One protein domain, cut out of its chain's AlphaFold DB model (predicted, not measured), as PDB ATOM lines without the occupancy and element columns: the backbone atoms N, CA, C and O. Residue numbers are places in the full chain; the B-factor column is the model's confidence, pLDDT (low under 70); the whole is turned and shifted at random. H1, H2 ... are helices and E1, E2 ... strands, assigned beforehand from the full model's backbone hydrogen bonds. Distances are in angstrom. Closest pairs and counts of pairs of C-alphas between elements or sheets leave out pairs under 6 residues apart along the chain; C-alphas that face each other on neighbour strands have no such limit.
ATOM      1  N   SER A   3      15.170 -27.967  -6.518       96.50
ATOM      2  CA  SER A   3      14.662 -26.717  -5.928       96.50
ATOM      3  C   SER A   3      14.317 -25.615  -6.937       96.50
ATOM      4  O   SER A   3      13.815 -24.569  -6.549       96.50
ATOM      5  N   ARG A   4      14.612 -25.808  -8.228       96.25
ATOM      6  CA  ARG A   4      14.290 -24.857  -9.303       96.25
ATOM      7  C   ARG A   4      12.997 -25.213 -10.039       96.25
ATOM      8  O   ARG A   4      12.671 -24.546 -11.015       96.25
ATOM      9  N   CYS A   5      12.321 -26.284  -9.637       96.56
ATOM     10  CA  CYS A   5      11.186 -26.847 -10.350       96.56
ATOM     11  C   CYS A   5       9.998 -26.995  -9.399       96.56
ATOM     12  O   CYS A   5      10.161 -27.471  -8.276       96.56
ATOM     13  N   ASP A   6       8.799 -26.671  -9.879       96.56
ATOM     14  CA  ASP A   6       7.572 -26.914  -9.113       96.56
ATOM     15  C   ASP A   6       7.207 -28.401  -9.082       96.56
ATOM     16  O   ASP A   6       6.706 -28.898  -8.074       96.56
ATOM     17  N   ILE A   7       7.521 -29.120 -10.165       97.69
ATOM     18  CA  ILE A   7       7.429 -30.577 -10.291       97.69
ATOM     19  C   ILE A   7       8.722 -31.080 -10.943       97.69
ATOM     20  O   ILE A   7       9.135 -30.583 -11.988       97.69
ATOM     21  N   SER A   8       9.356 -32.085 -10.347       98.19
ATOM     22  CA  SER A   8      10.517 -32.797 -10.887       98.19
ATOM     23  C   SER A   8      10.218 -34.285 -11.010       98.19
ATOM     24  O   SER A   8       9.665 -34.872 -10.083       98.19
ATOM     25  N   ALA A   9      10.638 -34.915 -12.107       97.31
ATOM     26  CA  ALA A   9      10.630 -36.368 -12.257       97.31
ATOM     27  C   ALA A   9      12.049 -36.918 -12.057       97.31
ATOM     28  O   ALA A   9      12.956 -36.602 -12.827       97.31
ATOM     29  N   VAL A  10      12.240 -37.742 -11.029       97.06
ATOM     30  CA  VAL A  10      13.501 -38.437 -10.747       97.06
ATOM     31  C   VAL A  10      13.357 -39.885 -11.197       97.06
ATOM     32  O   VAL A  10      12.489 -40.604 -10.705       97.06
ATOM     33  N   GLN A  11      14.183 -40.298 -12.155       94.38
ATOM     34  CA  GLN A  11      14.165 -41.645 -12.729       94.38
ATOM     35  C   GLN A  11      15.298 -42.498 -12.153       94.38
ATOM     36  O   GLN A  11      16.217 -41.975 -11.525       94.38
ATOM     37  N   GLU A  12      15.227 -43.812 -12.382       93.50
ATOM     38  CA  GLU A  12      16.251 -44.786 -11.965       93.50
ATOM     39  C   GLU A  12      16.515 -44.815 -10.450       93.50
ATOM     40  O   GLU A  12      17.592 -45.192  -9.985       93.50
ATOM     41  N   VAL A  13      15.512 -44.460  -9.642       96.00
ATOM     42  CA  VAL A  13      15.638 -44.492  -8.184       96.00
ATOM     43  C   VAL A  13      15.722 -45.945  -7.722       96.00
ATOM     44  O   VAL A  13      14.792 -46.731  -7.905       96.00
ATOM     45  N   ARG A  14      16.845 -46.317  -7.100       94.69
ATOM     46  CA  ARG A  14      17.079 -47.654  -6.534       94.69
ATOM     47  C   ARG A  14      17.107 -47.603  -5.013       94.69
ATOM     48  O   ARG A  14      18.126 -47.882  -4.391       94.69
ATOM     49  N   ASP A  15      15.969 -47.265  -4.425       92.69
ATOM     50  CA  ASP A  15      15.829 -47.107  -2.979       92.69
ATOM     51  C   ASP A  15      14.860 -48.147  -2.407       92.69
ATOM     52  O   ASP A  15      13.673 -47.907  -2.226       92.69
ATOM     53  N   SER A  16      15.357 -49.357  -2.143       88.94
ATOM     54  CA  SER A  16      14.505 -50.440  -1.634       88.94
ATOM     55  C   SER A  16      13.958 -50.195  -0.225       88.94
ATOM     56  O   SER A  16      13.004 -50.869   0.158       88.94
ATOM     57  N   LYS A  17      14.565 -49.278   0.539       91.56
ATOM     58  CA  LYS A  17      14.181 -48.965   1.922       91.56
ATOM     59  C   LYS A  17      13.424 -47.637   2.051       91.56
ATOM     60  O   LYS A  17      12.864 -47.385   3.112       91.56
ATOM     61  N   GLY A  18      13.412 -46.808   1.006       91.12
ATOM     62  CA  GLY A  18      12.791 -45.478   1.000       91.12
ATOM     63  C   GLY A  18      13.597 -44.395   1.730       91.12
ATOM     64  O   GLY A  18      13.111 -43.279   1.909       91.12
ATOM     65  N   TYR A  19      14.820 -44.692   2.181       95.75
ATOM     66  CA  TYR A  19      15.607 -43.750   2.981       95.75
ATOM     67  C   TYR A  19      16.234 -42.635   2.150       95.75
ATOM     68  O   TYR A  19      16.322 -41.502   2.619       95.75
ATOM     69  N   ALA A  20      16.669 -42.926   0.926       96.50
ATOM     70  CA  ALA A  20      17.287 -41.926   0.067       96.50
ATOM     71  C   ALA A  20      16.280 -40.835  -0.317       96.50
ATOM     72  O   ALA A  20      16.613 -39.652  -0.260       96.50
ATOM     73  N   ILE A  21      15.036 -41.212  -0.638       96.88
ATOM     74  CA  ILE A  21      13.970 -40.244  -0.938       96.88
ATOM     75  C   ILE A  21      13.585 -39.435   0.303       96.88
ATOM     76  O   ILE A  21      13.444 -38.215   0.212       96.88
ATOM     77  N   GLN A  22      13.489 -40.070   1.474       97.25
ATOM     78  CA  GLN A  22      13.219 -39.364   2.729       97.25
ATOM     79  C   GLN A  22      14.302 -38.330   3.062       97.25
ATOM     80  O   GLN A  22      13.972 -37.179   3.345       97.25
ATOM     81  N   ILE A  23      15.581 -38.708   2.981       98.12
ATOM     82  CA  ILE A  23      16.713 -37.797   3.217       98.12
ATOM     83  C   ILE A  23      16.691 -36.653   2.201       98.12
ATOM     84  O   ILE A  23      16.846 -35.492   2.573       98.12
ATOM     85  N   LEU A  24      16.431 -36.947   0.924       97.44
ATOM     86  CA  LEU A  24      16.332 -35.923  -0.113       97.44
ATOM     87  C   LEU A  24      15.219 -34.906   0.182       97.44
ATOM     88  O   LEU A  24      15.447 -33.702   0.064       97.44
ATOM     89  N   LEU A  25      14.030 -35.364   0.583       97.94
ATOM     90  CA  LEU A  25      12.933 -34.475   0.966       97.94
ATOM     91  C   LEU A  25      13.273 -33.643   2.205       97.94
ATOM     92  O   LEU A  25      12.919 -32.467   2.252       97.94
ATOM     93  N   GLN A  26      13.952 -34.222   3.196       98.12
ATOM     94  CA  GLN A  26      14.409 -33.485   4.377       98.12
ATOM     95  C   GLN A  26      15.382 -32.369   3.990       98.12
ATOM     96  O   GLN A  26      15.191 -31.227   4.402       98.12
ATOM     97  N   GLU A  27      16.373 -32.665   3.148       98.19
ATOM     98  CA  GLU A  27      17.343 -31.670   2.687       98.19
ATOM     99  C   GLU A  27      16.697 -30.576   1.830       98.19
ATOM    100  O   GLU A  27      17.019 -29.403   2.007       98.19
ATOM    101  N   LEU A  28      15.740 -30.914   0.957       97.94
ATOM    102  CA  LEU A  28      14.997 -29.918   0.173       97.94
ATOM    103  C   LEU A  28      14.182 -28.981   1.067       97.94
ATOM    104  O   LEU A  28      14.286 -27.764   0.927       97.94
ATOM    105  N   ASN A  29      13.423 -29.541   2.011       97.25
ATOM    106  CA  ASN A  29      12.613 -28.767   2.953       97.25
ATOM    107  C   ASN A  29      13.462 -27.943   3.940       97.25
ATOM    108  O   ASN A  29      12.975 -26.963   4.497       97.25
ATOM    109  N   ARG A  30      14.725 -28.325   4.167       97.19
ATOM    110  CA  ARG A  30      15.692 -27.548   4.958       97.19
ATOM    111  C   ARG A  30      16.335 -26.424   4.146       97.19
ATOM    112  O   ARG A  30      16.561 -25.343   4.680       97.19
ATOM    113  N   TYR A  31      16.675 -26.697   2.888       97.38
ATOM    114  CA  TYR A  31      17.377 -25.767   2.003       97.38
ATOM    115  C   TYR A  31      16.483 -24.617   1.531       97.38
ATOM    116  O   TYR A  31      16.930 -23.474   1.477       97.38
ATOM    117  N   ASP A  32      15.232 -24.915   1.191       95.75
ATOM    118  CA  ASP A  32      14.281 -23.957   0.637       95.75
ATOM    119  C   ASP A  32      13.053 -23.853   1.542       95.75
ATOM    120  O   ASP A  32      12.053 -24.539   1.357       95.75
ATOM    121  N   ALA A  33      13.147 -22.973   2.540       93.81
ATOM    122  CA  ALA A  33      12.090 -22.763   3.528       93.81
ATOM    123  C   ALA A  33      10.834 -22.076   2.959       93.81
ATOM    124  O   ALA A  33       9.825 -21.984   3.658       93.81
ATOM    125  N   SER A  34      10.893 -21.566   1.722       96.25
ATOM    126  CA  SER A  34       9.748 -20.915   1.079       96.25
ATOM    127  C   SER A  34       8.720 -21.913   0.551       96.25
ATOM    128  O   SER A  34       7.547 -21.571   0.420       96.25
ATOM    129  N   HIS A  35       9.142 -23.157   0.322       96.94
ATOM    130  CA  HIS A  35       8.314 -24.203  -0.253       96.94
ATOM    131  C   HIS A  35       8.308 -25.454   0.619       96.94
ATOM    132  O   HIS A  35       9.278 -25.778   1.303       96.94
ATOM    133  N   ARG A  36       7.205 -26.206   0.563       97.62
ATOM    134  CA  ARG A  36       7.122 -27.525   1.204       97.62
ATOM    135  C   ARG A  36       7.119 -28.610   0.143       97.62
ATOM    136  O   ARG A  36       6.143 -28.769  -0.582       97.62
ATOM    137  N   TYR A  37       8.188 -29.388   0.080       98.44
ATOM    138  CA  TYR A  37       8.353 -30.473  -0.879       98.44
ATOM    139  C   TYR A  37       7.740 -31.775  -0.360       98.44
ATOM    140  O   TYR A  37       7.933 -32.157   0.797       98.44
ATOM    141  N   SER A  38       7.043 -32.477  -1.247       98.25
ATOM    142  CA  SER A  38       6.554 -33.845  -1.059       98.25
ATOM    143  C   SER A  38       6.806 -34.665  -2.323       98.25
ATOM    144  O   SER A  38       7.286 -34.132  -3.327       98.25
ATOM    145  N   CYS A  39       6.520 -35.965  -2.283       98.12
ATOM    146  CA  CYS A  39       6.712 -36.832  -3.433       98.12
ATOM    147  C   CYS A  39       5.588 -37.844  -3.662       98.12
ATOM    148  O   CYS A  39       4.864 -38.247  -2.753       98.12
ATOM    149  N   ARG A  40       5.498 -38.305  -4.912       97.94
ATOM    150  CA  ARG A  40       4.730 -39.475  -5.323       97.94
ATOM    151  C   ARG A  40       5.673 -40.477  -5.981       97.94
ATOM    152  O   ARG A  40       6.226 -40.206  -7.044       97.94
ATOM    153  N   GLU A  41       5.842 -41.628  -5.343       96.75
ATOM    154  CA  GLU A  41       6.698 -42.708  -5.831       96.75
ATOM    155  C   GLU A  41       5.906 -43.716  -6.671       96.75
ATOM    156  O   GLU A  41       4.769 -44.066  -6.341       96.75
ATOM    157  N   SER A  42       6.525 -44.212  -7.741       94.94
ATOM    158  CA  SER A  42       6.048 -45.368  -8.492       94.94
ATOM    159  C   SER A  42       6.312 -46.668  -7.729       94.94
ATOM    160  O   SER A  42       7.081 -46.713  -6.760       94.94
ATOM    161  N   LYS A  43       5.769 -47.779  -8.237       92.50
ATOM    162  CA  LYS A  43       6.231 -49.103  -7.804       92.50
ATOM    163  C   LYS A  43       7.661 -49.363  -8.282       92.50
ATOM    164  O   LYS A  43       8.114 -48.783  -9.270       92.50
ATOM    165  N   ARG A  44       8.360 -50.264  -7.582       92.50
ATOM    166  CA  ARG A  44       9.698 -50.752  -7.955       92.50
ATOM    167  C   ARG A  44       9.579 -51.762  -9.099       92.50
ATOM    168  O   ARG A  44       9.291 -52.932  -8.854       92.50
ATOM    169  N   LEU A  45       9.807 -51.330 -10.337       91.12
ATOM    170  CA  LEU A  45       9.658 -52.156 -11.542       91.12
ATOM    171  C   LEU A  45      11.010 -52.436 -12.215       91.12
ATOM    172  O   LEU A  45      11.978 -51.705 -12.029       91.12
ATOM    173  N   GLY A  46      11.100 -53.530 -12.971       87.50
ATOM    174  CA  GLY A  46      12.341 -53.993 -13.605       87.50
ATOM    175  C   GLY A  46      12.400 -55.517 -13.755       87.50
ATOM    176  O   GLY A  46      11.505 -56.223 -13.284       87.50
ATOM    177  N   ARG A  47      13.442 -56.059 -14.399       82.31
ATOM    178  CA  ARG A  47      13.625 -57.517 -14.557       82.31
ATOM    179  C   ARG A  47      14.498 -58.090 -13.434       82.31
ATOM    180  O   ARG A  47      15.511 -57.503 -13.066       82.31
ATOM    181  N   GLY A  48      14.139 -59.275 -12.935       84.31
ATOM    182  CA  GLY A  48      14.920 -59.982 -11.915       84.31
ATOM    183  C   GLY A  48      15.037 -59.194 -10.607       84.31
ATOM    184  O   GLY A  48      14.048 -58.665 -10.105       84.31
ATOM    185  N   THR A  49      16.247 -59.112 -10.054       85.56
ATOM    186  CA  THR A  49      16.546 -58.382  -8.806       85.56
ATOM    187  C   THR A  49      16.753 -56.883  -9.018       85.56
ATOM    188  O   THR A  49      16.706 -56.105  -8.063       85.56
ATOM    189  N   TYR A  50      16.953 -56.461 -10.265       86.88
ATOM    190  CA  TYR A  50      17.152 -55.069 -10.619       86.88
ATOM    191  C   TYR A  50      15.798 -54.369 -10.752       86.88
ATOM    192  O   TYR A  50      15.030 -54.634 -11.681       86.88
ATOM    193  N   LYS A  51      15.494 -53.485  -9.798       90.19
ATOM    194  CA  LYS A  51      14.229 -52.746  -9.736       90.19
ATOM    195  C   LYS A  51      14.472 -51.268  -9.457       90.19
ATOM    196  O   LYS A  51      15.231 -50.928  -8.545       90.19
ATOM    197  N   GLU A  52      13.763 -50.427 -10.192       92.62
ATOM    198  CA  GLU A  52      13.846 -48.968 -10.154       92.62
ATOM    199  C   GLU A  52      12.467 -48.341  -9.954       92.62
ATOM    200  O   GLU A  52      11.443 -48.957 -10.258       92.62
ATOM    201  N   GLN A  53      12.458 -47.104  -9.466       94.00
ATOM    202  CA  GLN A  53      11.275 -46.260  -9.338       94.00
ATOM    203  C   GLN A  53      11.442 -44.979 -10.144       94.00
ATOM    204  O   GLN A  53      12.550 -44.474 -10.340       94.00
ATOM    205  N   ASN A  54      10.301 -44.442 -10.552       95.31
ATOM    206  CA  ASN A  54      10.146 -43.046 -10.911       95.31
ATOM    207  C   ASN A  54       9.508 -42.326  -9.727       95.31
ATOM    208  O   ASN A  54       8.531 -42.810  -9.155       95.31
ATOM    209  N   VAL A  55      10.046 -41.173  -9.358       97.69
ATOM    210  CA  VAL A  55       9.546 -40.379  -8.237       97.69
ATOM    211  C   VAL A  55       9.254 -38.974  -8.728       97.69
ATOM    212  O   VAL A  55      10.147 -38.284  -9.218       97.69
ATOM    213  N   PHE A  56       8.006 -38.540  -8.585       98.56
ATOM    214  CA  PHE A  56       7.670 -37.134  -8.740       98.56
ATOM    215  C   PHE A  56       7.911 -36.420  -7.418       98.56
ATOM    216  O   PHE A  56       7.331 -36.812  -6.412       98.56
ATOM    217  N   ILE A  57       8.728 -35.372  -7.417       98.50
ATOM    218  CA  ILE A  57       8.930 -34.470  -6.277       98.50
ATOM    219  C   ILE A  57       8.305 -33.131  -6.644       98.50
ATOM    220  O   ILE A  57       8.547 -32.631  -7.739       98.50
ATOM    221  N   TYR A  58       7.497 -32.558  -5.759       98.44
ATOM    222  CA  TYR A  58       6.722 -31.359  -6.063       98.44
ATOM    223  C   TYR A  58       6.540 -30.449  -4.849       98.44
ATOM    224  O   TYR A  58       6.565 -30.905  -3.702       98.44
ATOM    225  N   ARG A  59       6.336 -29.158  -5.119       98.12
ATOM    226  CA  ARG A  59       6.011 -28.134  -4.120       98.12
ATOM    227  C   ARG A  59       4.521 -28.186  -3.793       98.12
ATOM    228  O   ARG A  59       3.682 -27.927  -4.654       98.12
ATOM    229  N   MET A  60       4.186 -28.541  -2.556       97.31
ATOM    230  CA  MET A  60       2.803 -28.724  -2.097       97.31
ATOM    231  C   MET A  60       2.000 -27.425  -2.046       97.31
ATOM    232  O   MET A  60       0.774 -27.465  -2.046       97.31
ATOM    233  N   ASP A  61       2.678 -26.286  -1.967       95.75
ATOM    234  CA  ASP A  61       2.073 -24.956  -1.991       95.75
ATOM    235  C   ASP A  61       1.781 -24.455  -3.417       95.75
ATOM    236  O   ASP A  61       1.004 -23.518  -3.580       95.75
ATOM    237  N   VAL A  62       2.336 -25.109  -4.447       96.50
ATOM    238  CA  VAL A  62       2.138 -24.740  -5.860       96.50
ATOM    239  C   VAL A  62       1.156 -25.682  -6.558       96.50
ATOM    240  O   VAL A  62       0.285 -25.234  -7.301       96.50
ATOM    241  N   VAL A  63       1.270 -26.992  -6.321       97.31
ATOM    242  CA  VAL A  63       0.441 -28.013  -6.978       97.31
ATOM    243  C   VAL A  63      -0.043 -29.076  -5.999       97.31
ATOM    244  O   VAL A  63       0.600 -29.372  -4.992       97.31
ATOM    245  N   SER A  64      -1.155 -29.727  -6.343       97.25
ATOM    246  CA  SER A  64      -1.668 -30.893  -5.622       97.25
ATOM    247  C   SER A  64      -1.767 -32.116  -6.531       97.25
ATOM    248  O   SER A  64      -2.108 -32.016  -7.708       97.25
ATOM    249  N   VAL A  65      -1.468 -33.300  -5.992       97.81
ATOM    250  CA  VAL A  65      -1.696 -34.569  -6.700       97.81
ATOM    251  C   VAL A  65      -3.147 -34.977  -6.485       97.81
ATOM    252  O   VAL A  65      -3.565 -35.213  -5.355       97.81
ATOM    253  N   THR A  66      -3.906 -35.068  -7.572       97.81
ATOM    254  CA  THR A  66      -5.333 -35.435  -7.539       97.81
ATOM    255  C   THR A  66      -5.572 -36.902  -7.849       97.81
ATOM    256  O   THR A  66      -6.594 -37.449  -7.454       97.81
ATOM    257  N   ASP A  67      -4.658 -37.530  -8.588       97.88
ATOM    258  CA  ASP A  67      -4.748 -38.934  -8.971       97.88
ATOM    259  C   ASP A  67      -3.387 -39.447  -9.445       97.88
ATOM    260  O   ASP A  67      -2.482 -38.661  -9.740       97.88
ATOM    261  N   TRP A  68      -3.232 -40.760  -9.531       97.25
ATOM    262  CA  TRP A  68      -2.042 -41.411 -10.066       97.25
ATOM    263  C   TRP A  68      -2.363 -42.849 -10.472       97.25
ATOM    264  O   TRP A  68      -3.224 -43.505  -9.887       97.25
ATOM    265  N   CYS A  69      -1.622 -43.373 -11.439       93.50
ATOM    266  CA  CYS A  69      -1.739 -44.766 -11.840       93.50
ATOM    267  C   CYS A  69      -0.386 -45.349 -12.249       93.50
ATOM    268  O   CYS A  69       0.516 -44.655 -12.730       93.50
ATOM    269  N   GLN A  70      -0.253 -46.652 -12.022       92.44
ATOM    270  CA  GLN A  70       0.900 -47.446 -12.413       92.44
ATOM    271  C   GLN A  70       0.452 -48.443 -13.478       92.44
ATOM    272  O   GLN A  70      -0.445 -49.252 -13.254       92.44
ATOM    273  N   PHE A  71       1.089 -48.385 -14.640       87.00
ATOM    274  CA  PHE A  71       0.859 -49.320 -15.732       87.00
ATOM    275  C   PHE A  71       1.897 -50.447 -15.695       87.00
ATOM    276  O   PHE A  71       2.977 -50.271 -15.128       87.00
ATOM    277  N   GLY A  72       1.597 -51.583 -16.332       75.56
ATOM    278  CA  GLY A  72       2.568 -52.664 -16.550       75.56
ATOM    279  C   GLY A  72       2.849 -53.562 -15.344       75.56
ATOM    280  O   GLY A  72       3.950 -54.095 -15.243       75.56
ATOM    281  N   GLU A  73       1.895 -53.702 -14.422       67.31
ATOM    282  CA  GLU A  73       2.030 -54.611 -13.273       67.31
ATOM    283  C   GLU A  73       1.591 -56.045 -13.572       67.31
ATOM    284  O   GLU A  73       2.175 -56.982 -13.038       67.31
ATOM    285  N   GLU A  74       0.577 -56.210 -14.424       63.75
ATOM    286  CA  GLU A  74       0.085 -57.519 -14.846       63.75
ATOM    287  C   GLU A  74       0.713 -57.946 -16.173       63.75
ATOM    288  O   GLU A  74       0.796 -57.168 -17.134       63.75
ATOM    289  N   ASP A  75       1.080 -59.227 -16.243       60.22
ATOM    290  CA  ASP A  75       1.675 -59.877 -17.417       60.22
ATOM    291  C   ASP A  75       0.742 -59.914 -18.646       60.22
ATOM    292  O   ASP A  75       1.192 -60.181 -19.767       60.22
ATOM    293  N   SER A  76      -0.551 -59.639 -18.446       60.00
ATOM    294  CA  SER A  76      -1.600 -59.504 -19.465       60.00
ATOM    295  C   SER A  76      -1.841 -58.058 -19.912       60.00
ATOM    296  O   SER A  76      -2.637 -57.826 -20.822       60.00
ATOM    297  N   SER A  77      -1.179 -57.071 -19.301       69.12
ATOM    298  CA  SER A  77      -1.423 -55.666 -19.627       69.12
ATOM    299  C   SER A  77      -0.905 -55.311 -21.033       69.12
ATOM    300  O   SER A  77       0.126 -55.834 -21.471       69.12
ATOM    301  N   PRO A  78      -1.537 -54.349 -21.738       73.56
ATOM    302  CA  PRO A  78      -1.035 -53.845 -23.025       73.56
ATOM    303  C   PRO A  78       0.362 -53.206 -22.911       73.56
ATOM    304  O   PRO A  78       1.012 -52.916 -23.910       73.56
ATOM    305  N   PHE A  79       0.855 -53.030 -21.684       71.94
ATOM    306  CA  PHE A  79       2.165 -52.490 -21.354       71.94
ATOM    307  C   PHE A  79       3.238 -53.573 -21.149       71.94
ATOM    308  O   PHE A  79       4.328 -53.252 -20.682       71.94
ATOM    309  N   LYS A  80       2.989 -54.832 -21.542       69.25
ATOM    310  CA  LYS A  80       3.944 -55.958 -21.445       69.25
ATOM    311  C   LYS A  80       5.321 -55.686 -22.079       69.25
ATOM    312  O   LYS A  80       6.315 -56.294 -21.691       69.25
ATOM    313  N   GLY A  81       5.398 -54.770 -23.049       76.81
ATOM    314  CA  GLY A  81       6.660 -54.353 -23.673       76.81
ATOM    315  C   GLY A  81       7.578 -53.530 -22.758       76.81
ATOM    316  O   GLY A  81       8.780 -53.442 -23.008       76.81
ATOM    317  N   PHE A  82       7.046 -52.953 -21.681       80.88
ATOM    318  CA  PHE A  82       7.803 -52.099 -20.778       80.88
ATOM    319  C   PHE A  82       8.441 -52.908 -19.647       80.88
ATOM    320  O   PHE A  82       7.765 -53.540 -18.844       80.88
ATOM    321  N   VAL A  83       9.768 -52.812 -19.523       82.50
ATOM    322  CA  VAL A  83      10.512 -53.336 -18.357       82.50
ATOM    323  C   VAL A  83      10.111 -52.621 -17.067       82.50
ATOM    324  O   VAL A  83      10.113 -53.204 -15.984       82.50
ATOM    325  N   ARG A  84       9.790 -51.336 -17.208       86.31
ATOM    326  CA  ARG A  84       9.284 -50.453 -16.167       86.31
ATOM    327  C   ARG A  84       8.043 -49.806 -16.745       86.31
ATOM    328  O   ARG A  84       8.161 -48.885 -17.552       86.31
ATOM    329  N   GLY A  85       6.883 -50.367 -16.425       87.12
ATOM    330  CA  GLY A  85       5.625 -49.834 -16.916       87.12
ATOM    331  C   GLY A  85       5.473 -48.346 -16.560       87.12
ATOM    332  O   GLY A  85       5.995 -47.913 -15.523       87.12
ATOM    333  N   PRO A  86       4.819 -47.543 -17.420       90.31
ATOM    334  CA  PRO A  86       4.679 -46.111 -17.187       90.31
ATOM    335  C   PRO A  86       4.042 -45.794 -15.831       90.31
ATOM    336  O   PRO A  86       3.161 -46.508 -15.357       90.31
ATOM    337  N   PHE A  87       4.475 -44.692 -15.227       94.12
ATOM    338  CA  PHE A  87       3.906 -44.154 -14.001       94.12
ATOM    339  C   PHE A  87       3.404 -42.741 -14.279       94.12
ATOM    340  O   PHE A  87       4.171 -41.891 -14.735       94.12
ATOM    341  N   ALA A  88       2.119 -42.504 -14.033       95.38
ATOM    342  CA  ALA A  88       1.479 -41.221 -14.275       95.38
ATOM    343  C   ALA A  88       0.917 -40.650 -12.971       95.38
ATOM    344  O   ALA A  88       0.347 -41.374 -12.156       95.38
ATOM    345  N   ALA A  89       1.052 -39.338 -12.799       97.69
ATOM    346  CA  ALA A  89       0.428 -38.579 -11.726       97.69
ATOM    347  C   ALA A  89      -0.298 -37.374 -12.327       97.69
ATOM    348  O   ALA A  89       0.246 -36.672 -13.183       97.69
ATOM    349  N   ARG A  90      -1.536 -37.144 -11.889       97.94
ATOM    350  CA  ARG A  90      -2.349 -36.000 -12.293       97.94
ATOM    351  C   ARG A  90      -2.197 -34.890 -11.267       97.94
ATOM    352  O   ARG A  90      -2.670 -35.010 -10.134       97.94
ATOM    353  N   PHE A  91      -1.581 -33.795 -11.691       97.25
ATOM    354  CA  PHE A  91      -1.422 -32.597 -10.882       97.25
ATOM    355  C   PHE A  91      -2.527 -31.594 -11.193       97.25
ATOM    356  O   PHE A  91      -2.828 -31.338 -12.357       97.25
ATOM    357  N   HIS A  92      -3.113 -31.023 -10.151       95.88
ATOM    358  CA  HIS A  92      -3.897 -29.806 -10.252       95.88
ATOM    359  C   HIS A  92      -2.993 -28.619  -9.921       95.88
ATOM    360  O   HIS A  92      -2.325 -28.614  -8.884       95.88
ATOM    361  N   SER A  93      -3.002 -27.615 -10.794       94.88
ATOM    362  CA  SER A  93      -2.379 -26.316 -10.558       94.88
ATOM    363  C   SER A  93      -3.464 -25.243 -10.625       94.88
ATOM    364  O   SER A  93      -4.230 -25.243 -11.590       94.88
TER     365      SER A  93
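AT A GLANCE: This is residues 3 to 93 of the 107 residues of an uncharacterized protein of Paroedura picta (UniProt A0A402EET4). A three-stranded antiparallel sheet, in order E1, E3, E2, forms the core slab, with helix H1 lengthwise over one face and the hairpin E4 and E5 over the other, so that the two sheets make a partly face-to-face sandwich. The long links E2 to E3 and E4 to E5 extend past the strands at one end. The 91 printed residues run E1, H1, E2, E3, E4, E5, one named helix and five named strands, a mixed class with under half of the residues in named elements. The whole is only just compact, close to loose, with a radius of gyration of the C-alphas of 14.3 A and spans of 45 by 28 by 17 A.

IN THESE COORDINATES: E1, residues 7 to 13, begins at C-alpha 7 (7.429, -30.577, -10.291) and is 16.3 A long. H1, residues 19 to 31, measures 18.1 A. E2 is residues 37 to 41, 13.3 A, and E3 residues 53 to 59, 19.6 A. E4, residues 64 to 70, measures 18.1 A. E5, residues 87 to 92, measures 16.8 A and ends at C-alpha 92 (-3.897, -29.806, -10.252).

HOW THE PARTS SIT: E1 and E3 are antiparallel, with N 8 and O 57 2.8 A apart; E3 and E2 form an antiparallel hairpin, with N 40 and O 56 2.8 A apart. E1, H1 and E2 make a split strand-helix-strand unit, E3 between its strands, with a right-handed crossover. H1 and this sheet make two layers, the helix on one face, along the strands at a height of 9.8 A; every O i to N i+4 pair in H1 is within hydrogen-bond range. The closest C-alphas of H1 and E2 are those of Asn 29 and Tyr 37, 6.0 A. In the hairpin E4 and E5, N 66 and O 90 are 2.8 A apart. Between the sheets, the closest C-alphas of E3 and E5 are those of Asn 54 and Phe 87, 7.1 A. E1 is apart from E4 and E5.

THE WHOLE: The C-alphas farthest apart, of Ala 33 and Ser 76, are 45.5 A apart. The printed part has no cut; the links E2 to E3 and E4 to E5 are long. Residues 73 to 77 and residue 80 have pLDDT under 70.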